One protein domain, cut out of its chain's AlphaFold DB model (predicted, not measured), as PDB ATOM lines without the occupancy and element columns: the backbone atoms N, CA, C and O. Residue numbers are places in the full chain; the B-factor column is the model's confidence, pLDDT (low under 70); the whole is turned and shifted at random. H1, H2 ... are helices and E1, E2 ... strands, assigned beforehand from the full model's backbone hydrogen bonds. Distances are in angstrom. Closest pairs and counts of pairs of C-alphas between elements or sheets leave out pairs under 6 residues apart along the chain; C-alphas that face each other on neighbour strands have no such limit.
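Overview. This is residues 4 to 171 and 247 to 251 of the 538 residues of an uncharacterized protein of Phlebia centrifuga (UniProt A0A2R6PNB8). What is the main picture? A twisted sheet of five parallel strands runs through the middle; H1 and H2 cover one face, while H3, on the far side of the sheet from them, only grazes it. H4 and H5 lie beyond edge strand E5, and H5 is the element farthest from the mean of the C-alphas. What are its make-up and size? The printed part has 173 residues with five named helices and five named strands, H1 E1 H2 E2 H3 E3 E4 H4 E5 H5 along the chain, the sheet running E2 E1 E3 E4 E5; the class is mixed, helices and strands. It is compact, with a radius of gyration of the C-alphas of 15.7 A and spans of 45 by 33 by 32 A.

Arrangement. How do the strands pair? E2, residues 68 to 71, and E1, residues 39 to 43, are parallel, with N 41 and O 68 2.8 A apart. E1 and E3, residues 98 to 102, have N 42 and O 100 at 2.8 A; E3 and E4, residues 124 to 128, have N 101 and O 126 at 2.8 A; E4 and E5, residues 149 to 152, have N 150 and O 125 at 2.8 A. Which helices are on the sheet? H1, residues 17 to 30, and H2, residues 47 to 62, lie on the same face, two layers of sheet and helices, at heights over the sheet of 9.8 A and 9.5 A; their closest C-alphas to E3 are Ile 24 to Thr 98, 6.8 A, and Ala 49 to Ile 102, 5.7 A. H3, residues 75 to 92, only grazes the sheet with residues 77 to 85, and H4, residues 136 to 140, with 137 to 140. H5, residues 161 to 171, is not on it and only just touches H4, with 3 pairs of C-alphas within 8 A, the closest Phe 140 and Arg 164, 6.8 A. Are there strand-helix-strand units? E1, H2, E2 and E4, H4, E5 each join parallel neighbours through a helix, and E2, H3, E3 is split by E1 between its strands; the three crossovers are right-handed. Are the helix backbones well formed? In H1, H2, H3, H4 and H5 every O i to N i+4 pair is within hydrogen-bond range.

Along the chain. Where does H1 begin and H5 end? C-alpha 17 is at (-14.988, 44.213, 52.498) and C-alpha 171 at (-28.295, 26.701, 34.858). How long are the longer elements? H3 measures 25.4 A, H2 22.7 A, H1 20.0 A and H5 15.2 A from first to last C-alpha.

Size, cuts and confidence. Is anything missing? Residues 172 to 246 are cut out, and C-alphas 171 and 247 are 22.9 A apart; residues 249 to 250 pair antiparallel with 131 to 132. Which link is long, and where is confidence low? E3 to E4, with 21 residues between, is long. The pLDDT is under 70 at residues 10 to 13, 32 to 37, 91 to 95 and 142 to 146.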
ATOM      1  N   LEU A   4     -19.064  40.768  47.109       85.69
ATOM      2  CA  LEU A   4     -19.058  41.772  48.160       85.69
ATOM      3  C   LEU A   4     -19.440  43.120  47.547       85.69
ATOM      4  O   LEU A   4     -18.684  43.617  46.710       85.69
ATOM      5  N   PRO A   5     -20.572  43.725  47.936       84.19
ATOM      6  CA  PRO A   5     -20.916  45.058  47.476       84.19
ATOM      7  C   PRO A   5     -19.997  46.108  48.123       84.19
ATOM      8  O   PRO A   5     -19.486  45.895  49.232       84.19
ATOM      9  N   PRO A   6     -19.830  47.279  47.488       82.00
ATOM     10  CA  PRO A   6     -19.078  48.372  48.078       82.00
ATOM     11  C   PRO A   6     -19.744  48.842  49.386       82.00
ATOM     12  O   PRO A   6     -20.958  48.696  49.553       82.00
ATOM     13  N   PRO A   7     -19.000  49.461  50.323       79.25
ATOM     14  CA  PRO A   7     -19.484  49.726  51.683       79.25
ATOM     15  C   PRO A   7     -20.768  50.559  51.772       79.25
ATOM     16  O   PRO A   7     -21.547  50.383  52.702       79.25
ATOM     17  N   HIS A   8     -21.025  51.435  50.796       74.38
ATOM     18  CA  HIS A   8     -22.249  52.240  50.741       74.38
ATOM     19  C   HIS A   8     -23.509  51.425  50.384       74.38
ATOM     20  O   HIS A   8     -24.620  51.878  50.648       74.38
ATOM     21  N   LEU A   9     -23.339  50.228  49.812       70.00
ATOM     22  CA  LEU A   9     -24.398  49.255  49.508       70.00
ATOM     23  C   LEU A   9     -24.367  48.044  50.454       70.00
ATOM     24  O   LEU A   9     -25.228  47.163  50.371       70.00
ATOM     25  N   ALA A  10     -23.392  47.979  51.366       66.38
ATOM     26  CA  ALA A  10     -23.317  46.924  52.361       66.38
ATOM     27  C   ALA A  10     -24.475  47.052  53.369       66.38
ATOM     28  O   ALA A  10     -24.858  48.140  53.797       66.38
ATOM     29  N   SER A  11     -25.043  45.915  53.766       67.19
ATOM     30  CA  SER A  11     -26.121  45.831  54.759       67.19
ATOM     31  C   SER A  11     -25.746  44.820  55.833       67.19
ATOM     32  O   SER A  11     -24.933  43.941  55.583       67.19
ATOM     33  N   ALA A  12     -26.377  44.874  57.009       62.09
ATOM     34  CA  ALA A  12     -26.111  43.915  58.092       62.09
ATOM     35  C   ALA A  12     -26.357  42.439  57.700       62.09
ATOM     36  O   ALA A  12     -25.910  41.532  58.391       62.09
ATOM     37  N   SER A  13     -27.091  42.199  56.609       64.50
ATOM     38  CA  SER A  13     -27.357  40.875  56.040       64.50
ATOM     39  C   SER A  13     -26.375  40.442  54.945       64.50
ATOM     40  O   SER A  13     -26.522  39.334  54.433       64.50
ATOM     41  N   ARG A  14     -25.434  41.301  54.527       72.50
ATOM     42  CA  ARG A  14     -24.501  41.031  53.424       72.50
ATOM     43  C   ARG A  14     -23.051  41.232  53.880       72.50
ATOM     44  O   ARG A  14     -22.774  42.246  54.520       72.50
ATOM     45  N   PRO A  15     -22.134  40.321  53.518       76.44
ATOM     46  CA  PRO A  15     -20.733  40.465  53.879       76.44
ATOM     47  C   PRO A  15     -20.126  41.704  53.219       76.44
ATOM     48  O   PRO A  15     -20.363  41.986  52.045       76.44
ATOM     49  N   SER A  16     -19.348  42.451  53.997       87.25
ATOM     50  CA  SER A  16     -18.634  43.651  53.544       87.25
ATOM     51  C   SER A  16     -17.158  43.353  53.280       87.25
ATOM     52  O   SER A  16     -16.639  42.314  53.689       87.25
ATOM     53  N   TYR A  17     -16.445  44.296  52.660       91.25
ATOM     54  CA  TYR A  17     -14.988  44.213  52.498       91.25
ATOM     55  C   TYR A  17     -14.267  43.989  53.834       91.25
ATOM     56  O   TYR A  17     -13.390  43.133  53.925       91.25
ATOM     57  N   ALA A  18     -14.672  44.704  54.890       91.06
ATOM     58  CA  ALA A  18     -14.061  44.578  56.210       91.06
ATOM     59  C   ALA A  18     -14.337  43.217  56.864       91.06
ATOM     60  O   ALA A  18     -13.460  42.666  57.526       91.06
ATOM     61  N   GLU A  19     -15.526  42.645  56.654       90.75
ATOM     62  CA  GLU A  19     -15.847  41.303  57.148       90.75
ATOM     63  C   GLU A  19     -15.044  40.228  56.409       90.75
ATOM     64  O   GLU A  19     -14.457  39.354  57.045       90.75
ATOM     65  N   SER A  20     -14.934  40.327  55.084       91.50
ATOM     66  CA  SER A  20     -14.084  39.433  54.291       91.50
ATOM     67  C   SER A  20     -12.616  39.536  54.684       91.50
ATOM     68  O   SER A  20     -11.961  38.512  54.862       91.50
ATOM     69  N   TYR A  21     -12.110  40.747  54.916       94.31
ATOM     70  CA  TYR A  21     -10.762  40.945  55.438       94.31
ATOM     71  C   TYR A  21     -10.588  40.309  56.827       94.31
ATOM     72  O   TYR A  21      -9.651  39.543  57.048       94.31
ATOM     73  N   ALA A  22     -11.535  40.514  57.747       93.19
ATOM     74  CA  ALA A  22     -11.516  39.869  59.060       93.19
ATOM     75  C   ALA A  22     -11.572  38.332  58.968       93.19
ATOM     76  O   ALA A  22     -10.941  37.646  59.777       93.19
ATOM     77  N   ASN A  23     -12.273  37.780  57.974       91.06
ATOM     78  CA  ASN A  23     -12.311  36.344  57.707       91.06
ATOM     79  C   ASN A  23     -10.953  35.809  57.239       91.06
ATOM     80  O   ASN A  23     -10.549  34.745  57.714       91.06
ATOM     81  N   ILE A  24     -10.223  36.555  56.401       91.69
ATOM     82  CA  ILE A  24      -8.835  36.234  56.025       91.69
ATOM     83  C   ILE A  24      -7.956  36.184  57.283       91.69
ATOM     84  O   ILE A  24      -7.282  35.181  57.531       91.69
ATOM     85  N   LEU A  25      -8.034  37.209  58.145       91.81
ATOM     86  CA  LEU A  25      -7.282  37.242  59.408       91.81
ATOM     87  C   LEU A  25      -7.639  36.057  60.318       91.81
ATOM     88  O   LEU A  25      -6.764  35.416  60.902       91.81
ATOM     89  N   ALA A  26      -8.930  35.752  60.456       90.12
ATOM     90  CA  ALA A  26      -9.410  34.657  61.289       90.12
ATOM     91  C   ALA A  26      -8.972  33.290  60.747       90.12
ATOM     92  O   ALA A  26      -8.603  32.414  61.532       90.12
ATOM     93  N   ALA A  27      -8.994  33.094  59.428       86.81
ATOM     94  CA  ALA A  27      -8.514  31.877  58.785       86.81
ATOM     95  C   ALA A  27      -7.014  31.676  59.033       86.81
ATOM     96  O   ALA A  27      -6.623  30.615  59.520       86.81
ATOM     97  N   HIS A  28      -6.206  32.720  58.825       85.38
ATOM     98  CA  HIS A  28      -4.769  32.682  59.094       85.38
ATOM     99  C   HIS A  28      -4.463  32.362  60.568       85.38
ATOM    100  O   HIS A  28      -3.723  31.426  60.874       85.38
ATOM    101  N   ARG A  29      -5.111  33.062  61.509       85.38
ATOM    102  CA  ARG A  29      -4.895  32.880  62.959       85.38
ATOM    103  C   ARG A  29      -5.320  31.506  63.484       85.38
ATOM    104  O   ARG A  29      -4.810  31.069  64.512       85.38
ATOM    105  N   ARG A  30      -6.248  30.816  62.808       81.12
ATOM    106  CA  ARG A  30      -6.666  29.448  63.165       81.12
ATOM    107  C   ARG A  30      -5.655  28.379  62.746       81.12
ATOM    108  O   ARG A  30      -5.687  27.295  63.325       81.12
ATOM    109  N   SER A  31      -4.763  28.669  61.799       71.56
ATOM    110  CA  SER A  31      -3.727  27.734  61.339       71.56
ATOM    111  C   SER A  31      -2.327  28.375  61.361       71.56
ATOM    112  O   SER A  31      -1.683  28.545  60.327       71.56
ATOM    113  N   PRO A  32      -1.805  28.736  62.552       58.91
ATOM    114  CA  PRO A  32      -0.535  29.447  62.673       58.91
ATOM    115  C   PRO A  32       0.686  28.568  62.375       58.91
ATOM    116  O   PRO A  32       1.775  29.100  62.215       58.91
ATOM    117  N   LEU A  33       0.538  27.237  62.296       55.75
ATOM    118  CA  LEU A  33       1.635  26.289  62.035       55.75
ATOM    119  C   LEU A  33       2.025  26.190  60.543       55.75
ATOM    120  O   LEU A  33       3.004  25.523  60.224       55.75
ATOM    121  N   THR A  34       1.296  26.853  59.634       57.62
ATOM    122  CA  THR A  34       1.531  26.855  58.171       57.62
ATOM    123  C   THR A  34       2.025  28.216  57.642       57.62
ATOM    124  O   THR A  34       1.756  28.584  56.498       57.62
ATOM    125  N   SER A  35       2.716  28.996  58.483       55.41
ATOM    126  CA  SER A  35       2.677  30.470  58.474       55.41
ATOM    127  C   SER A  35       3.091  31.170  57.173       55.41
ATOM    128  O   SER A  35       2.500  32.188  56.860       55.41
ATOM    129  N   ALA A  36       4.047  30.673  56.384       54.91
ATOM    130  CA  ALA A  36       4.528  31.416  55.207       54.91
ATOM    131  C   ALA A  36       3.728  31.169  53.910       54.91
ATOM    132  O   ALA A  36       3.979  31.827  52.903       54.91
ATOM    133  N   SER A  37       2.797  30.208  53.890       62.31
ATOM    134  CA  SER A  37       2.175  29.735  52.636       62.31
ATOM    135  C   SER A  37       0.647  29.644  52.686       62.31
ATOM    136  O   SER A  37       0.035  29.086  51.783       62.31
ATOM    137  N   SER A  38       0.014  30.190  53.730       79.06
ATOM    138  CA  SER A  38      -1.446  30.140  53.895       79.06
ATOM    139  C   SER A  38      -2.213  31.205  53.106       79.06
ATOM    140  O   SER A  38      -3.386  30.984  52.801       79.06
ATOM    141  N   VAL A  39      -1.570  32.346  52.828       89.12
ATOM    142  CA  VAL A  39      -2.141  33.479  52.083       89.12
ATOM    143  C   VAL A  39      -1.249  33.757  50.880       89.12
ATOM    144  O   VAL A  39      -0.087  34.132  51.040       89.12
ATOM    145  N   ILE A  40      -1.787  33.548  49.681       92.69
ATOM    146  CA  ILE A  40      -1.077  33.769  48.418       92.69
ATOM    147  C   ILE A  40      -1.825  34.823  47.610       92.69
ATOM    148  O   ILE A  40      -3.039  34.737  47.442       92.69
ATOM    149  N   MET A  41      -1.090  35.805  47.103       95.81
ATOM    150  CA  MET A  41      -1.584  36.859  46.226       95.81
ATOM    151  C   MET A  41      -0.975  36.670  44.838       95.81
ATOM    152  O   MET A  41       0.239  36.780  44.680       95.81
ATOM    153  N   LEU A  42      -1.810  36.380  43.843       97.25
ATOM    154  CA  LEU A  42      -1.428  36.345  42.434       97.25
ATOM    155  C   LEU A  42      -1.729  37.712  41.817       97.25
ATOM    156  O   LEU A  42      -2.869  38.179  41.873       97.25
ATOM    157  N   VAL A  43      -0.707  38.366  41.269       97.88
ATOM    158  CA  VAL A  43      -0.764  39.787  40.890       97.88
ATOM    159  C   VAL A  43      -0.427  39.958  39.415       97.88
ATOM    160  O   VAL A  43       0.601  39.467  38.953       97.88
ATOM    161  N   ALA A  44      -1.283  40.646  38.660       96.75
ATOM    162  CA  ALA A  44      -0.996  40.956  37.262       96.75
ATOM    163  C   ALA A  44       0.155  41.983  37.162       96.75
ATOM    164  O   ALA A  44       0.277  42.846  38.033       96.75
ATOM    165  N   PRO A  45       1.003  41.947  36.119       94.62
ATOM    166  CA  PRO A  45       2.092  42.908  35.944       94.62
ATOM    167  C   PRO A  45       1.584  44.228  35.338       94.62
ATOM    168  O   PRO A  45       2.006  44.627  34.256       94.62
ATOM    169  N   ASP A  46       0.659  44.911  36.016       95.44
ATOM    170  CA  ASP A  46       0.221  46.262  35.651       95.44
ATOM    171  C   ASP A  46       0.188  47.217  36.850       95.44
ATOM    172  O   ASP A  46       0.155  46.796  38.005       95.44
ATOM    173  N   VAL A  47       0.251  48.527  36.588       97.50
ATOM    174  CA  VAL A  47       0.438  49.541  37.645       97.50
ATOM    175  C   VAL A  47      -0.692  49.509  38.677       97.50
ATOM    176  O   VAL A  47      -0.432  49.663  39.869       97.50
ATOM    177  N   ASP A  48      -1.934  49.284  38.240       97.88
ATOM    178  CA  ASP A  48      -3.089  49.187  39.137       97.88
ATOM    179  C   ASP A  48      -2.981  47.969  40.065       97.88
ATOM    180  O   ASP A  48      -3.138  48.103  41.280       97.88
ATOM    181  N   ALA A  49      -2.632  46.801  39.518       97.75
ATOM    182  CA  ALA A  49      -2.425  45.583  40.288       97.75
ATOM    183  C   ALA A  49      -1.253  45.702  41.268       97.75
ATOM    184  O   ALA A  49      -1.388  45.283  42.417       97.75
ATOM    185  N   LEU A  50      -0.134  46.313  40.856       97.19
ATOM    186  CA  LEU A  50       1.001  46.588  41.741       97.19
ATOM    187  C   LEU A  50       0.578  47.475  42.918       97.19
ATOM    188  O   LEU A  50       0.849  47.130  44.065       97.19
ATOM    189  N   CYS A  51      -0.130  48.576  42.646       98.12
ATOM    190  CA  CYS A  51      -0.615  49.484  43.688       98.12
ATOM    191  C   CYS A  51      -1.598  48.782  44.638       98.12
ATOM    192  O   CYS A  51      -1.499  48.936  45.853       98.12
ATOM    193  N   ALA A  52      -2.527  47.983  44.108       98.25
ATOM    194  CA  ALA A  52      -3.482  47.216  44.907       98.25
ATOM    195  C   ALA A  52      -2.797  46.164  45.790       98.25
ATOM    196  O   ALA A  52      -3.119  46.037  46.973       98.25
ATOM    197  N   ALA A  53      -1.847  45.420  45.220       97.81
ATOM    198  CA  ALA A  53      -1.096  44.391  45.923       97.81
ATOM    199  C   ALA A  53      -0.217  44.988  47.018       97.81
ATOM    200  O   ALA A  53      -0.169  44.438  48.112       97.81
ATOM    201  N   HIS A  54       0.426  46.123  46.743       96.81
ATOM    202  CA  HIS A  54       1.241  46.844  47.713       96.81
ATOM    203  C   HIS A  54       0.401  47.313  48.911       96.81
ATOM    204  O   HIS A  54       0.677  46.923  50.044       96.81
ATOM    205  N   MET A  55      -0.723  47.996  48.657       97.25
ATOM    206  CA  MET A  55      -1.642  48.417  49.723       97.25
ATOM    207  C   MET A  55      -2.159  47.240  50.560       97.25
ATOM    208  O   MET A  55      -2.207  47.314  51.788       97.25
ATOM    209  N   LEU A  56      -2.562  46.141  49.914       97.12
ATOM    210  CA  LEU A  56      -3.079  44.975  50.627       97.12
ATOM    211  C   LEU A  56      -1.980  44.263  51.429       97.12
ATOM    212  O   LEU A  56      -2.238  43.834  52.554       97.12
ATOM    213  N   ALA A  57      -0.770  44.161  50.876       95.56
ATOM    214  CA  ALA A  57       0.390  43.616  51.568       95.56
ATOM    215  C   ALA A  57       0.690  44.420  52.837       95.56
ATOM    216  O   ALA A  57       0.875  43.827  53.898       95.56
ATOM    217  N   ASP A  58       0.654  45.749  52.767       95.38
ATOM    218  CA  ASP A  58       0.899  46.617  53.918       95.38
ATOM    219  C   ASP A  58      -0.177  46.473  54.999       95.38
ATOM    220  O   ASP A  58       0.156  46.340  56.179       95.38
ATOM    221  N   LEU A  59      -1.457  46.387  54.620       96.06
ATOM    222  CA  LEU A  59      -2.532  46.082  55.570       96.06
ATOM    223  C   LEU A  59      -2.302  44.726  56.258       96.06
ATOM    224  O   LEU A  59      -2.424  44.623  57.476       96.06
ATOM    225  N   LEU A  60      -1.946  43.684  55.496       94.25
ATOM    226  CA  LEU A  60      -1.658  42.352  56.038       94.25
ATOM    227  C   LEU A  60      -0.430  42.348  56.964       94.25
ATOM    228  O   LEU A  60      -0.484  41.710  58.016       94.25
ATOM    229  N   LYS A  61       0.641  43.088  56.635       92.81
ATOM    230  CA  LYS A  61       1.823  43.250  57.510       92.81
ATOM    231  C   LYS A  61       1.455  43.906  58.832       92.81
ATOM    232  O   LYS A  61       1.911  43.449  59.873       92.81
ATOM    233  N   GLN A  62       0.617  44.945  58.804       93.94
ATOM    234  CA  GLN A  62       0.160  45.630  60.019       93.94
ATOM    235  C   GLN A  62      -0.611  44.700  60.972       93.94
ATOM    236  O   GLN A  62      -0.608  44.936  62.179       93.94
ATOM    237  N   ASP A  63      -1.256  43.651  60.450       93.06
ATOM    238  CA  ASP A  63      -1.970  42.635  61.236       93.06
ATOM    239  C   ASP A  63      -1.150  41.349  61.485       93.06
ATOM    240  O   ASP A  63      -1.723  40.328  61.892       93.06
ATOM    241  N   ASP A  64       0.171  41.397  61.260       90.19
ATOM    242  CA  ASP A  64       1.128  40.290  61.403       90.19
ATOM    243  C   ASP A  64       0.763  39.048  60.564       90.19
ATOM    244  O   ASP A  64       0.993  37.902  60.965       90.19
ATOM    245  N   VAL A  65       0.167  39.259  59.386       88.62
ATOM    246  CA  VAL A  65      -0.183  38.181  58.456       88.62
ATOM    247  C   VAL A  65       0.933  37.967  57.448       88.62
ATOM    248  O   VAL A  65       1.142  38.748  56.515       88.62
ATOM    249  N   MET A  66       1.607  36.833  57.607       87.00
ATOM    250  CA  MET A  66       2.574  36.332  56.637       87.00
ATOM    251  C   MET A  66       1.857  35.947  55.337       87.00
ATOM    252  O   MET A  66       0.896  35.172  55.339       87.00
ATOM    253  N   HIS A  67       2.339  36.486  54.224       90.06
ATOM    254  CA  HIS A  67       1.743  36.305  52.907       90.06
ATOM    255  C   HIS A  67       2.827  36.221  51.829       90.06
ATOM    256  O   HIS A  67       3.974  36.609  52.049       90.06
ATOM    257  N   ARG A  68       2.455  35.709  50.654       91.06
ATOM    258  CA  ARG A  68       3.345  35.604  49.493       91.06
ATOM    259  C   ARG A  68       2.717  36.270  48.277       91.06
ATOM    260  O   ARG A  68       1.625  35.879  47.873       91.06
ATOM    261  N   LEU A  69       3.428  37.219  47.673       93.50
ATOM    262  CA  LEU A  69       3.076  37.809  46.381       93.50
ATOM    263  C   LEU A  69       3.776  37.034  45.260       93.50
ATOM    264  O   LEU A  69       4.969  36.737  45.350       93.50
ATOM    265  N   ILE A  70       3.030  36.691  44.214       94.19
ATOM    266  CA  ILE A  70       3.536  36.010  43.023       94.19
ATOM    267  C   ILE A  70       3.015  36.772  41.800       94.19
ATOM    268  O   ILE A  70       1.797  36.837  41.606       94.19
ATOM    269  N   PRO A  71       3.894  37.370  40.981       95.75
ATOM    270  CA  PRO A  71       3.461  37.998  39.745       95.75
ATOM    271  C   PRO A  71       3.059  36.937  38.715       95.75
ATOM    272  O   PRO A  71       3.700  35.893  38.622       95.75
ATOM    273  N   VAL A  72       2.001  37.201  37.948       94.88
ATOM    274  CA  VAL A  72       1.462  36.287  36.930       94.88
ATOM    275  C   VAL A  72       1.242  37.049  35.628       94.88
ATOM    276  O   VAL A  72       0.359  37.899  35.533       94.88
ATOM    277  N   SER A  73       2.039  36.732  34.612       91.12
ATOM    278  CA  SER A  73       2.074  37.400  33.306       91.12
ATOM    279  C   SER A  73       0.808  37.213  32.465       91.12
ATOM    280  O   SER A  73       0.502  38.048  31.614       91.12
ATOM    281  N   GLY A  74       0.052  36.135  32.688       91.44
ATOM    282  CA  GLY A  74      -1.199  35.887  31.980       91.44
ATOM    283  C   GLY A  74      -1.795  34.507  32.245       91.44
ATOM    284  O   GLY A  74      -1.326  33.754  33.095       91.44
ATOM    285  N   HIS A  75      -2.830  34.160  31.476       91.50
ATOM    286  CA  HIS A  75      -3.634  32.946  31.668       91.50
ATOM    287  C   HIS A  75      -2.815  31.650  31.686       91.50
ATOM    288  O   HIS A  75      -3.013  30.825  32.568       91.50
ATOM    289  N   ALA A  76      -1.853  31.491  30.772       92.31
ATOM    290  CA  ALA A  76      -1.028  30.283  30.711       92.31
ATOM    291  C   ALA A  76      -0.163  30.089  31.969       92.31
ATOM    292  O   ALA A  76       0.096  28.962  32.380       92.31
ATOM    293  N   GLU A  77       0.297  31.178  32.585       92.25
ATOM    294  CA  GLU A  77       1.026  31.108  33.851       92.25
ATOM    295  C   GLU A  77       0.074  30.903  35.028       92.25
ATOM    296  O   GLU A  77       0.388  30.129  35.924       92.25
ATOM    297  N   LEU A  78      -1.120  31.501  34.997       93.69
ATOM    298  CA  LEU A  78      -2.155  31.245  36.000       93.69
ATOM    299  C   LEU A  78      -2.562  29.762  36.035       93.69
ATOM    300  O   LEU A  78      -2.703  29.200  37.117       93.69
ATOM    301  N   GLU A  79      -2.704  29.118  34.873       93.06
ATOM    302  CA  GLU A  79      -2.962  27.674  34.757       93.06
ATOM    303  C   GLU A  79      -1.828  26.843  35.370       93.06
ATOM    304  O   GLU A  79      -2.085  25.926  36.149       93.06
ATOM    305  N   ARG A  80      -0.565  27.194  35.090       92.19
ATOM    306  CA  ARG A  80       0.596  26.528  35.706       92.19
ATOM    307  C   ARG A  80       0.607  26.705  37.220       92.19
ATOM    308  O   ARG A  80       0.760  25.728  37.947       92.19
ATOM    309  N   MET A  81       0.386  27.928  37.697       90.94
ATOM    310  CA  MET A  81       0.321  28.231  39.126       90.94
ATOM    311  C   MET A  81      -0.820  27.473  39.809       90.94
ATOM    312  O   MET A  81      -0.632  26.969  40.912       90.94
ATOM    313  N   ARG A  82      -1.987  27.339  39.164       91.56
ATOM    314  CA  ARG A  82      -3.091  26.494  39.648       91.56
ATOM    315  C   ARG A  82      -2.622  25.049  39.833       91.56
ATOM    316  O   ARG A  82      -2.804  24.501  40.917       91.56
ATOM    317  N   ASP A  83      -2.003  24.450  38.818       91.06
ATOM    318  CA  ASP A  83      -1.556  23.049  38.867       91.06
ATOM    319  C   ASP A  83      -0.480  22.818  39.938       91.06
ATOM    320  O   ASP A  83      -0.508  21.820  40.669       91.06
ATOM    321  N   GLU A  84       0.440  23.770  40.089       88.69
ATOM    322  CA  GLU A  84       1.432  23.762  41.161       88.69
ATOM    323  C   GLU A  84       0.759  23.829  42.537       88.69
ATOM    324  O   GLU A  84       1.035  22.991  43.397       88.69
ATOM    325  N   LEU A  85      -0.161  24.776  42.750       87.06
ATOM    326  CA  LEU A  85      -0.880  24.933  44.018       87.06
ATOM    327  C   LEU A  85      -1.708  23.692  44.377       87.06
ATOM    328  O   LEU A  85      -1.723  23.302  45.546       87.06
ATOM    329  N   ALA A  86      -2.350  23.053  43.394       85.00
ATOM    330  CA  ALA A  86      -3.067  21.794  43.587       85.00
ATOM    331  C   ALA A  86      -2.109  20.677  44.035       85.00
ATOM    332  O   ALA A  86      -2.336  20.014  45.050       85.00
ATOM    333  N   THR A  87      -0.969  20.544  43.352       84.12
ATOM    334  CA  THR A  87       0.061  19.551  43.691       84.12
ATOM    335  C   THR A  87       0.612  19.763  45.103       84.12
ATOM    336  O   THR A  87       0.793  18.800  45.855       84.12
ATOM    337  N   TYR A  88       0.873  21.012  45.497       75.81
ATOM    338  CA  TYR A  88       1.359  21.346  46.839       75.81
ATOM    339  C   TYR A  88       0.324  21.061  47.931       75.81
ATOM    340  O   TYR A  88       0.695  20.552  48.996       75.81
ATOM    341  N   ALA A  89      -0.954  21.352  47.670       74.12
ATOM    342  CA  ALA A  89      -2.045  21.062  48.597       74.12
ATOM    343  C   ALA A  89      -2.146  19.554  48.892       74.12
ATOM    344  O   ALA A  89      -2.238  19.163  50.060       74.12
ATOM    345  N   ASP A  90      -2.026  18.714  47.861       73.44
ATOM    346  CA  ASP A  90      -2.166  17.259  47.984       73.44
ATOM    347  C   ASP A  90      -0.935  16.574  48.600       73.44
ATOM    348  O   ASP A  90      -1.057  15.671  49.429       73.44
ATOM    349  N   SER A  91       0.273  16.986  48.200       67.25
ATOM    350  CA  SER A  91       1.515  16.265  48.529       67.25
ATOM    351  C   SER A  91       2.132  16.636  49.879       67.25
ATOM    352  O   SER A  91       2.728  15.780  50.534       67.25
ATOM    353  N   HIS A  92       2.001  17.894  50.310       58.41
ATOM    354  CA  HIS A  92       2.688  18.408  51.504       58.41
ATOM    355  C   HIS A  92       1.742  18.658  52.686       58.41
ATOM    356  O   HIS A  92       2.186  19.128  53.736       58.41
ATOM    357  N   GLY A  93       0.444  18.359  52.540       59.50
ATOM    358  CA  GLY A  93      -0.569  18.664  53.555       59.50
ATOM    359  C   GLY A  93      -0.665  20.164  53.857       59.50
ATOM    360  O   GLY A  93      -1.068  20.554  54.956       59.50
ATOM    361  N   MET A  94      -0.241  21.003  52.906       60.69
ATOM    362  CA  MET A  94      -0.248  22.449  53.046       60.69
ATOM    363  C   MET A  94      -1.694  22.933  53.020       60.69
ATOM    364  O   MET A  94      -2.417  22.729  52.048       60.69
ATOM    365  N   GLN A  95      -2.124  23.586  54.096       66.56
ATOM    366  CA  GLN A  95      -3.458  24.168  54.160       66.56
ATOM    367  C   GLN A  95      -3.416  25.577  53.564       66.56
ATOM    368  O   GLN A  95      -3.256  26.564  54.284       66.56
ATOM    369  N   LEU A  96      -3.503  25.670  52.236       77.81
ATOM    370  CA  LEU A  96      -3.783  26.940  51.575       77.81
ATOM    371  C   LEU A  96      -5.215  27.355  51.944       77.81
ATOM    372  O   LEU A  96      -6.172  26.681  51.568       77.81
ATOM    373  N   HIS A  97      -5.349  28.445  52.698       84.88
ATOM    374  CA  HIS A  97      -6.654  28.933  53.164       84.88
ATOM    375  C   HIS A  97      -7.163  30.086  52.310       84.88
ATOM    376  O   HIS A  97      -8.368  30.221  52.108       84.88
ATOM    377  N   THR A  98      -6.256  30.924  51.811       91.25
ATOM    378  CA  THR A  98      -6.616  32.155  51.112       91.25
ATOM    379  C   THR A  98      -5.762  32.324  49.866       91.25
ATOM    380  O   THR A  98      -4.536  32.417  49.940       91.25
ATOM    381  N   LEU A  99      -6.433  32.410  48.723       94.00
ATOM    382  CA  LEU A  99      -5.863  32.836  47.453       94.00
ATOM    383  C   LEU A  99      -6.501  34.170  47.071       94.00
ATOM    384  O   LEU A  99      -7.713  34.323  47.184       94.00
ATOM    385  N   ILE A 100      -5.706  35.138  46.636       96.81
ATOM    386  CA  ILE A 100      -6.182  36.460  46.228       96.81
ATOM    387  C   ILE A 100      -5.685  36.716  44.810       96.81
ATOM    388  O   ILE A 100      -4.483  36.702  44.570       96.81
ATOM    389  N   LEU A 101      -6.604  36.934  43.879       97.88
ATOM    390  CA  LEU A 101      -6.335  37.272  42.488       97.88
ATOM    391  C   LEU A 101      -6.509  38.782  42.311       97.88
ATOM    392  O   LEU A 101      -7.591  39.309  42.574       97.88
ATOM    393  N   ILE A 102      -5.449  39.474  41.889       98.12
ATOM    394  CA  ILE A 102      -5.441  40.931  41.714       98.12
ATOM    395  C   ILE A 102      -5.298  41.277  40.232       98.12
ATOM    396  O   ILE A 102      -4.294  40.946  39.600       98.12
ATOM    397  N   ASN A 103      -6.309  41.975  39.711       96.62
ATOM    398  CA  ASN A 103      -6.483  42.370  38.311       96.62
ATOM    399  C   ASN A 103      -6.418  41.189  37.328       96.62
ATOM    400  O   ASN A 103      -5.893  41.295  36.220       96.62
ATOM    401  N   MET A 104      -6.936  40.041  37.768       95.62
ATOM    402  CA  MET A 104      -7.103  38.843  36.956       95.62
ATOM    403  C   MET A 104      -8.269  37.994  37.472       95.62
ATOM    404  O   MET A 104      -8.608  38.030  38.657       95.62
ATOM    405  N   GLY A 105      -8.823  37.159  36.594       92.31
ATOM    406  CA  GLY A 105      -9.800  36.133  36.953       92.31
ATOM    407  C   GLY A 105     -11.269  36.521  36.779       92.31
ATOM    408  O   GLY A 105     -12.098  35.617  36.776       92.31
ATOM    409  N   ALA A 106     -11.616  37.794  36.547       92.31
ATOM    410  CA  ALA A 106     -13.022  38.201  36.404       92.31
ATOM    411  C   ALA A 106     -13.750  37.501  35.248       92.31
ATOM    412  O   ALA A 106     -14.941  37.229  35.352       92.31
ATOM    413  N   ILE A 107     -13.053  37.220  34.146       91.62
ATOM    414  CA  ILE A 107     -13.635  36.630  32.926       91.62
ATOM    415  C   ILE A 107     -13.703  35.091  33.022       91.62
ATOM    416  O   ILE A 107     -14.449  34.440  32.287       91.62
ATOM    417  N   LEU A 108     -12.948  34.497  33.945       93.06
ATOM    418  CA  LEU A 108     -12.788  33.052  34.057       93.06
ATOM    419  C   LEU A 108     -13.930  32.418  34.854       93.06
ATOM    420  O   LEU A 108     -14.460  33.009  35.795       93.06
ATOM    421  N   ASP A 109     -14.278  31.188  34.484       92.06
ATOM    422  CA  ASP A 109     -15.207  30.341  35.235       92.06
ATOM    423  C   ASP A 109     -14.462  29.689  36.411       92.06
ATOM    424  O   ASP A 109     -14.102  28.513  36.389       92.06
ATOM    425  N   LEU A 110     -14.156  30.489  37.432       92.38
ATOM    426  CA  LEU A 110     -13.348  30.079  38.582       92.38
ATOM    427  C   LEU A 110     -13.953  28.916  39.393       92.38
ATOM    428  O   LEU A 110     -13.171  28.102  39.895       92.38
ATOM    429  N   PRO A 111     -15.291  28.794  39.540       90.44
ATOM    430  CA  PRO A 111     -15.909  27.638  40.185       90.44
ATOM    431  C   PRO A 111     -15.765  26.326  39.413       90.44
ATOM    432  O   PRO A 111     -16.011  25.271  39.999       90.44
ATOM    433  N   SER A 112     -15.418  26.362  38.123       89.69
ATOM    434  CA  SER A 112     -15.314  25.142  37.321       89.69
ATOM    435  C   SER A 112     -14.143  24.251  37.771       89.69
ATOM    436  O   SER A 112     -13.144  24.757  38.301       89.69
ATOM    437  N   PRO A 113     -14.222  22.926  37.536       87.06
ATOM    438  CA  PRO A 113     -13.121  21.991  37.791       87.06
ATOM    439  C   PRO A 113     -11.830  22.360  37.056       87.06
ATOM    440  O   PRO A 113     -10.740  22.055  37.525       87.06
ATOM    441  N   GLU A 114     -11.943  23.061  35.922       88.19
ATOM    442  CA  GLU A 114     -10.787  23.551  35.171       88.19
ATOM    443  C   GLU A 114     -10.005  24.616  35.945       88.19
ATOM    444  O   GLU A 114      -8.825  24.795  35.686       88.19
ATOM    445  N   TRP A 115     -10.611  25.322  36.900       91.38
ATOM    446  CA  TRP A 115      -9.943  26.362  37.684       91.38
ATOM    447  C   TRP A 115      -9.811  25.960  39.152       91.38
ATOM    448  O   TRP A 115      -8.928  25.184  39.508       91.38
ATOM    449  N   PHE A 116     -10.655  26.498  40.031       89.50
ATOM    450  CA  PHE A 116     -10.543  26.285  41.475       89.50
ATOM    451  C   PHE A 116     -11.679  25.413  42.034       89.50
ATOM    452  O   PHE A 116     -11.815  25.278  43.253       89.50
ATOM    453  N   GLY A 117     -12.489  24.796  41.165       85.56
ATOM    454  CA  GLY A 117     -13.598  23.918  41.542       85.56
ATOM    455  C   GLY A 117     -13.164  22.698  42.356       85.56
ATOM    456  O   GLY A 117     -13.751  22.425  43.406       85.56
ATOM    457  N   ASP A 118     -12.078  22.038  41.951       85.00
ATOM    458  CA  ASP A 118     -11.619  20.778  42.562       85.00
ATOM    459  C   ASP A 118     -10.738  20.969  43.809       85.00
ATOM    460  O   ASP A 118     -10.397  20.006  44.498       85.00
ATOM    461  N   PHE A 119     -10.393  22.213  44.155       85.31
ATOM    462  CA  PHE A 119      -9.613  22.506  45.357       85.31
ATOM    463  C   PHE A 119     -10.384  22.150  46.635       85.31
ATOM    464  O   PHE A 119     -11.601  21.960  46.636       85.31
ATOM    465  N   THR A 120      -9.687  22.086  47.772       79.94
ATOM    466  CA  THR A 120     -10.314  21.760  49.065       79.94
ATOM    467  C   THR A 120     -11.347  22.807  49.502       79.94
ATOM    468  O   THR A 120     -11.258  23.988  49.162       79.94
ATOM    469  N   GLN A 121     -12.341  22.407  50.303       78.50
ATOM    470  CA  GLN A 121     -13.389  23.321  50.795       78.50
ATOM    471  C   GLN A 121     -12.875  24.403  51.761       78.50
ATOM    472  O   GLN A 121     -13.604  25.332  52.090       78.50
ATOM    473  N   HIS A 122     -11.628  24.286  52.221       80.25
ATOM    474  CA  HIS A 122     -10.995  25.249  53.118       80.25
ATOM    475  C   HIS A 122     -10.371  26.442  52.384       80.25
ATOM    476  O   HIS A 122     -10.116  27.464  53.016       80.25
ATOM    477  N   LEU A 123     -10.156  26.327  51.069       87.12
ATOM    478  CA  LEU A 123      -9.637  27.414  50.252       87.12
ATOM    479  C   LEU A 123     -10.740  28.428  49.937       87.12
ATOM    480  O   LEU A 123     -11.767  28.075  49.362       87.12
ATOM    481  N   THR A 124     -10.485  29.695  50.253       90.88
ATOM    482  CA  THR A 124     -11.266  30.840  49.767       90.88
ATOM    483  C   THR A 124     -10.454  31.589  48.713       90.88
ATOM    484  O   THR A 124      -9.291  31.919  48.952       90.88
ATOM    485  N   VAL A 125     -11.055  31.853  47.552       93.81
ATOM    486  CA  VAL A 125     -10.436  32.577  46.434       93.81
ATOM    487  C   VAL A 125     -11.083  33.951  46.319       93.81
ATOM    488  O   VAL A 125     -12.238  34.064  45.923       93.81
ATOM    489  N   HIS A 126     -10.348  35.002  46.655       95.75
ATOM    490  CA  HIS A 126     -10.793  36.381  46.500       95.75
ATOM    491  C   HIS A 126     -10.388  36.923  45.132       95.75
ATOM    492  O   HIS A 126      -9.244  36.755  44.723       95.75
ATOM    493  N   VAL A 127     -11.300  37.608  44.447       96.50
ATOM    494  CA  VAL A 127     -11.052  38.230  43.140       96.50
ATOM    495  C   VAL A 127     -11.244  39.732  43.267       96.50
ATOM    496  O   VAL A 127     -12.337  40.189  43.601       96.50
ATOM    497  N   ILE A 128     -10.185  40.492  43.003       97.38
ATOM    498  CA  ILE A 128     -10.193  41.956  42.967       97.38
ATOM    499  C   ILE A 128      -9.720  42.357  41.575       97.38
ATOM    500  O   ILE A 128      -8.523  42.457  41.322       97.38
ATOM    501  N   ASP A 129     -10.656  42.538  40.650       96.56
ATOM    502  CA  ASP A 129     -10.346  42.728  39.235       96.56
ATOM    503  C   ASP A 129     -11.222  43.829  38.629       96.56
ATOM    504  O   ASP A 129     -12.436  43.892  38.854       96.56
ATOM    505  N   SER A 130     -10.587  44.714  37.863       95.75
ATOM    506  CA  SER A 130     -11.260  45.803  37.156       95.75
ATOM    507  C   SER A 130     -11.881  45.346  35.833       95.75
ATOM    508  O   SER A 130     -12.756  46.025  35.303       95.75
ATOM    509  N   SER A 131     -11.482  44.189  35.302       94.44
ATOM    510  CA  SER A 131     -11.914  43.674  34.000       94.44
ATOM    511  C   SER A 131     -13.397  43.295  33.978       94.44
ATOM    512  O   SER A 131     -13.955  42.775  34.949       94.44
ATOM    513  N   ARG A 132     -14.061  43.558  32.851       93.69
ATOM    514  CA  ARG A 132     -15.478  43.266  32.595       93.69
ATOM    515  C   ARG A 132     -15.665  42.815  31.134       93.69
ATOM    516  O   ARG A 132     -14.858  43.207  30.290       93.69
ATOM    517  N   PRO A 133     -16.725  42.057  30.789       94.12
ATOM    518  CA  PRO A 133     -17.782  41.538  31.662       94.12
ATOM    519  C   PRO A 133     -17.269  40.472  32.639       94.12
ATOM    520  O   PRO A 133     -16.309  39.764  32.349       94.12
ATOM    521  N   GLN A 134     -17.908  40.375  33.808       92.19
ATOM    522  CA  GLN A 134     -17.598  39.325  34.780       92.19
ATOM    523  C   GLN A 134     -18.253  38.008  34.366       92.19
ATOM    524  O   GLN A 134     -19.336  37.999  33.772       92.19
ATOM    525  N   ASN A 135     -17.617  36.899  34.719       93.56
ATOM    526  CA  ASN A 135     -18.185  35.582  34.542       93.56
ATOM    527  C   ASN A 135     -19.354  35.368  35.515       93.56
ATOM    528  O   ASN A 135     -19.208  35.508  36.729       93.56
ATOM    529  N   LEU A 136     -20.523  35.026  34.970       92.88
ATOM    530  CA  LEU A 136     -21.757  34.883  35.738       92.88
ATOM    531  C   LEU A 136     -21.725  33.673  36.683       92.88
ATOM    532  O   LEU A 136     -22.342  33.739  37.743       92.88
ATOM    533  N   SER A 137     -20.986  32.603  36.357       91.00
ATOM    534  CA  SER A 137     -20.822  31.471  37.280       91.00
ATOM    535  C   SER A 137     -19.971  31.868  38.483       91.00
ATOM    536  O   SER A 137     -20.345  31.569  39.611       91.00
ATOM    537  N   SER A 138     -18.882  32.610  38.270       91.50
ATOM    538  CA  SER A 138     -18.045  33.150  39.346       91.50
ATOM    539  C   SER A 138     -18.798  34.169  40.206       91.50
ATOM    540  O   SER A 138     -18.536  34.270  41.401       91.50
ATOM    541  N   LEU A 139     -19.733  34.921  39.614       90.50
ATOM    542  CA  LEU A 139     -20.462  35.996  40.289       90.50
ATOM    543  C   LEU A 139     -21.707  35.524  41.055       90.50
ATOM    544  O   LEU A 139     -21.986  36.017  42.151       90.50
ATOM    545  N   PHE A 140     -22.466  34.589  40.484       89.25
ATOM    546  CA  PHE A 140     -23.752  34.137  41.029       89.25
ATOM    547  C   PHE A 140     -23.763  32.663  41.436       89.25
ATOM    548  O   PHE A 140     -24.627  32.254  42.215       89.25
ATOM    549  N   GLY A 141     -22.805  31.869  40.964       81.12
ATOM    550  CA  GLY A 141     -22.723  30.450  41.264       81.12
ATOM    551  C   GLY A 141     -22.146  30.171  42.642       81.12
ATOM    552  O   GLY A 141     -20.970  30.403  42.912       81.12
ATOM    553  N   ALA A 142     -22.962  29.574  43.508       66.94
ATOM    554  CA  ALA A 142     -22.442  28.796  44.621       66.94
ATOM    555  C   ALA A 142     -21.973  27.453  44.044       66.94
ATOM    556  O   ALA A 142     -22.799  26.648  43.610       66.94
ATOM    557  N   GLY A 143     -20.659  27.228  43.968       62.34
ATOM    558  CA  GLY A 143     -20.119  25.942  43.517       62.34
ATOM    559  C   GLY A 143     -20.616  24.780  44.390       62.34
ATOM    560  O   GLY A 143     -21.141  24.990  45.485       62.34
ATOM    561  N   GLU A 144     -20.404  23.533  43.957       58.41
ATOM    562  CA  GLU A 144     -20.820  22.334  44.718       58.41
ATOM    563  C   GLU A 144     -20.235  22.291  46.146       58.41
ATOM    564  O   GLU A 144     -20.808  21.704  47.063       58.41
ATOM    565  N   ALA A 145     -19.101  22.966  46.339       58.00
ATOM    566  CA  ALA A 145     -18.367  23.106  47.589       58.00
ATOM    567  C   ALA A 145     -18.700  24.382  48.402       58.00
ATOM    568  O   ALA A 145     -18.003  24.678  49.373       58.00
ATOM    569  N   GLY A 146     -19.738  25.140  48.028       65.62
ATOM    570  CA  GLY A 146     -20.166  26.371  48.705       65.62
ATOM    571  C   GLY A 146     -19.578  27.668  48.125       65.62
ATOM    572  O   GLY A 146     -18.998  27.694  47.040       65.62
ATOM    573  N   GLU A 147     -19.749  28.773  48.860       72.50
ATOM    574  CA  GLU A 147     -19.370  30.142  48.461       72.50
ATOM    575  C   GLU A 147     -17.873  30.416  48.697       72.50
ATOM    576  O   GLU A 147     -17.492  31.163  49.594       72.50
ATOM    577  N   ARG A 148     -17.006  29.743  47.931       85.94
ATOM    578  CA  ARG A 148     -15.540  29.853  48.080       85.94
ATOM    579  C   ARG A 148     -14.902  30.914  47.200       85.94
ATOM    580  O   ARG A 148     -13.846  31.433  47.550       85.94
ATOM    581  N   ILE A 149     -15.501  31.189  46.047       91.19
ATOM    582  CA  ILE A 149     -15.090  32.301  45.192       91.19
ATOM    583  C   ILE A 149     -15.720  33.557  45.793       91.19
ATOM    584  O   ILE A 149     -16.888  33.539  46.157       91.19
ATOM    585  N   VAL A 150     -14.948  34.617  45.987       92.75
ATOM    586  CA  VAL A 150     -15.417  35.852  46.621       92.75
ATOM    587  C   VAL A 150     -14.987  37.026  45.760       92.75
ATOM    588  O   VAL A 150     -13.825  37.431  45.782       92.75
ATOM    589  N   ILE A 151     -15.923  37.585  45.002       93.56
ATOM    590  CA  ILE A 151     -15.658  38.726  44.124       93.56
ATOM    591  C   ILE A 151     -15.823  40.032  44.901       93.56
ATOM    592  O   ILE A 151     -16.849  40.265  45.532       93.56
ATOM    593  N   TRP A 152     -14.824  40.905  44.845       94.44
ATOM    594  CA  TRP A 152     -14.893  42.247  45.416       94.44
ATOM    595  C   TRP A 152     -15.446  43.198  44.353       94.44
ATOM    596  O   TRP A 152     -14.711  43.664  43.485       94.44
ATOM    597  N   ASP A 153     -16.756  43.431  44.394       92.06
ATOM    598  CA  ASP A 153     -17.487  44.144  43.346       92.06
ATOM    599  C   ASP A 153     -17.640  45.635  43.668       92.06
ATOM    600  O   ASP A 153     -17.782  46.025  44.826       92.06
ATOM    601  N   ASP A 154     -17.647  46.469  42.631       89.75
ATOM    602  CA  ASP A 154     -17.771  47.930  42.704       89.75
ATOM    603  C   ASP A 154     -19.227  48.431  42.668       89.75
ATOM    604  O   ASP A 154     -19.484  49.630  42.569       89.75
ATOM    605  N   GLY A 155     -20.199  47.522  42.784       88.12
ATOM    606  CA  GLY A 155     -21.635  47.787  42.714       88.12
ATOM    607  C   GLY A 155     -22.246  47.445  41.354       88.12
ATOM    608  O   GLY A 155     -23.466  47.520  41.200       88.12
ATOM    609  N   GLY A 156     -21.431  47.045  40.371       87.44
ATOM    610  CA  GLY A 156     -21.899  46.618  39.054       87.44
ATOM    611  C   GLY A 156     -22.764  45.356  39.102       87.44
ATOM    612  O   GLY A 156     -23.721  45.255  38.337       87.44
ATOM    613  N   ALA A 157     -22.486  44.429  40.021       87.88
ATOM    614  CA  ALA A 157     -23.243  43.185  40.162       87.88
ATOM    615  C   ALA A 157     -24.703  43.415  40.593       87.88
ATOM    616  O   ALA A 157     -25.592  42.680  40.167       87.88
ATOM    617  N   GLU A 158     -24.975  44.463  41.379       85.88
ATOM    618  CA  GLU A 158     -26.342  44.823  41.799       85.88
ATOM    619  C   GLU A 158     -27.206  45.289  40.620       85.88
ATOM    620  O   GLU A 158     -28.426  45.183  40.662       85.88
ATOM    621  N   LEU A 159     -26.588  45.790  39.548       88.75
ATOM    622  CA  LEU A 159     -27.304  46.226  38.348       88.75
ATOM    623  C   LEU A 159     -27.637  45.059  37.403       88.75
ATOM    624  O   LEU A 159     -28.350  45.265  36.422       88.75
ATOM    625  N   MET A 160     -27.140  43.851  37.691       89.94
ATOM    626  CA  MET A 160     -27.244  42.662  36.836       89.94
ATOM    627  C   MET A 160     -28.337  41.676  37.292       89.94
ATOM    628  O   MET A 160     -28.206  40.465  37.118       89.94
ATOM    629  N   GLU A 161     -29.427  42.157  37.903       90.06
ATOM    630  CA  GLU A 161     -30.512  41.291  38.405       90.06
ATOM    631  C   GLU A 161     -31.179  40.463  37.295       90.06
ATOM    632  O   GLU A 161     -31.557  39.306  37.497       90.06
ATOM    633  N   GLU A 162     -31.316  41.036  36.099       92.12
ATOM    634  CA  GLU A 162     -31.950  40.362  34.967       92.12
ATOM    635  C   GLU A 162     -31.025  39.302  34.346       92.12
ATOM    636  O   GLU A 162     -31.487  38.220  33.985       92.12
ATOM    637  N   GLU A 163     -29.723  39.584  34.248       93.06
ATOM    638  CA  GLU A 163     -28.682  38.629  33.851       93.06
ATOM    639  C   GLU A 163     -28.593  37.485  34.856       93.06
ATOM    640  O   GLU A 163     -28.534  36.322  34.459       93.06
ATOM    641  N   ARG A 164     -28.651  37.805  36.153       91.88
ATOM    642  CA  ARG A 164     -28.689  36.822  37.232       91.88
ATOM    643  C   ARG A 164     -29.880  35.888  37.082       91.88
ATOM    644  O   ARG A 164     -29.696  34.678  37.076       91.88
ATOM    645  N   LYS A 165     -31.088  36.438  36.920       91.81
ATOM    646  CA  LYS A 165     -32.303  35.635  36.729       91.81
ATOM    647  C   LYS A 165     -32.190  34.745  35.492       91.81
ATOM    648  O   LYS A 165     -32.530  33.568  35.546       91.81
ATOM    649  N   ALA A 166     -31.708  35.303  34.384       92.81
ATOM    650  CA  ALA A 166     -31.518  34.565  33.143       92.81
ATOM    651  C   ALA A 166     -30.530  33.399  33.319       92.81
ATOM    652  O   ALA A 166     -30.773  32.299  32.825       92.81
ATOM    653  N   TRP A 167     -29.439  33.637  34.050       93.19
ATOM    654  CA  TRP A 167     -28.423  32.636  34.348       93.19
ATOM    655  C   TRP A 167     -28.953  31.547  35.285       93.19
ATOM    656  O   TRP A 167     -28.852  30.371  34.954       93.19
ATOM    657  N   GLU A 168     -29.614  31.915  36.389       91.06
ATOM    658  CA  GLU A 168     -30.204  30.964  37.342       91.06
ATOM    659  C   GLU A 168     -31.212  30.023  36.656       91.06
ATOM    660  O   GLU A 168     -31.169  28.810  36.874       91.06
ATOM    661  N   VAL A 169     -32.072  30.558  35.779       90.75
ATOM    662  CA  VAL A 169     -33.045  29.761  35.015       90.75
ATOM    663  C   VAL A 169     -32.339  28.778  34.080       90.75
ATOM    664  O   VAL A 169     -32.660  27.594  34.073       90.75
ATOM    665  N   LEU A 170     -31.358  29.231  33.295       89.12
ATOM    666  CA  LEU A 170     -30.670  28.359  32.336       89.12
ATOM    667  C   LEU A 170     -29.819  27.278  33.004       89.12
ATOM    668  O   LEU A 170     -29.725  26.170  32.473       89.12
ATOM    669  N   THR A 171     -29.202  27.600  34.140       88.19
ATOM    670  CA  THR A 171     -28.295  26.701  34.858       88.19
ATOM    671  C   THR A 171     -29.043  25.676  35.709       88.19
ATOM    672  O   THR A 171     -28.646  24.511  35.722       88.19
ATOM    673  N   GLY A 247     -17.985  42.881  24.406       90.75
ATOM    674  CA  GLY A 247     -16.593  43.329  24.393       90.75
ATOM    675  C   GLY A 247     -16.060  43.599  25.801       90.75
ATOM    676  O   GLY A 247     -16.828  43.737  26.758       90.75
ATOM    677  N   THR A 248     -14.733  43.646  25.929       92.00
ATOM    678  CA  THR A 248     -14.074  43.897  27.211       92.00
ATOM    679  C   THR A 248     -14.066  45.383  27.550       92.00
ATOM    680  O   THR A 248     -13.805  46.243  26.708       92.00
ATOM    681  N   TRP A 249     -14.356  45.687  28.806       93.69
ATOM    682  CA  TRP A 249     -14.319  47.032  29.371       93.69
ATOM    683  C   TRP A 249     -13.819  46.957  30.818       93.69
ATOM    684  O   TRP A 249     -13.560  45.864  31.320       93.69
ATOM    685  N   HIS A 250     -13.631  48.099  31.480       94.88
ATOM    686  CA  HIS A 250     -13.096  48.143  32.843       94.88
ATOM    687  C   HIS A 250     -14.017  48.924  33.785       94.88
ATOM    688  O   HIS A 250     -14.526  49.984  33.418       94.88
ATOM    689  N   GLY A 251     -14.218  48.384  34.985       93.00
ATOM    690  CA  GLY A 251     -14.858  49.049  36.117       93.00
ATOM    691  C   GLY A 251     -13.845  49.776  37.004       93.00
ATOM    692  O   GLY A 251     -12.777  50.195  36.546       93.00
TER     693      GLY A 251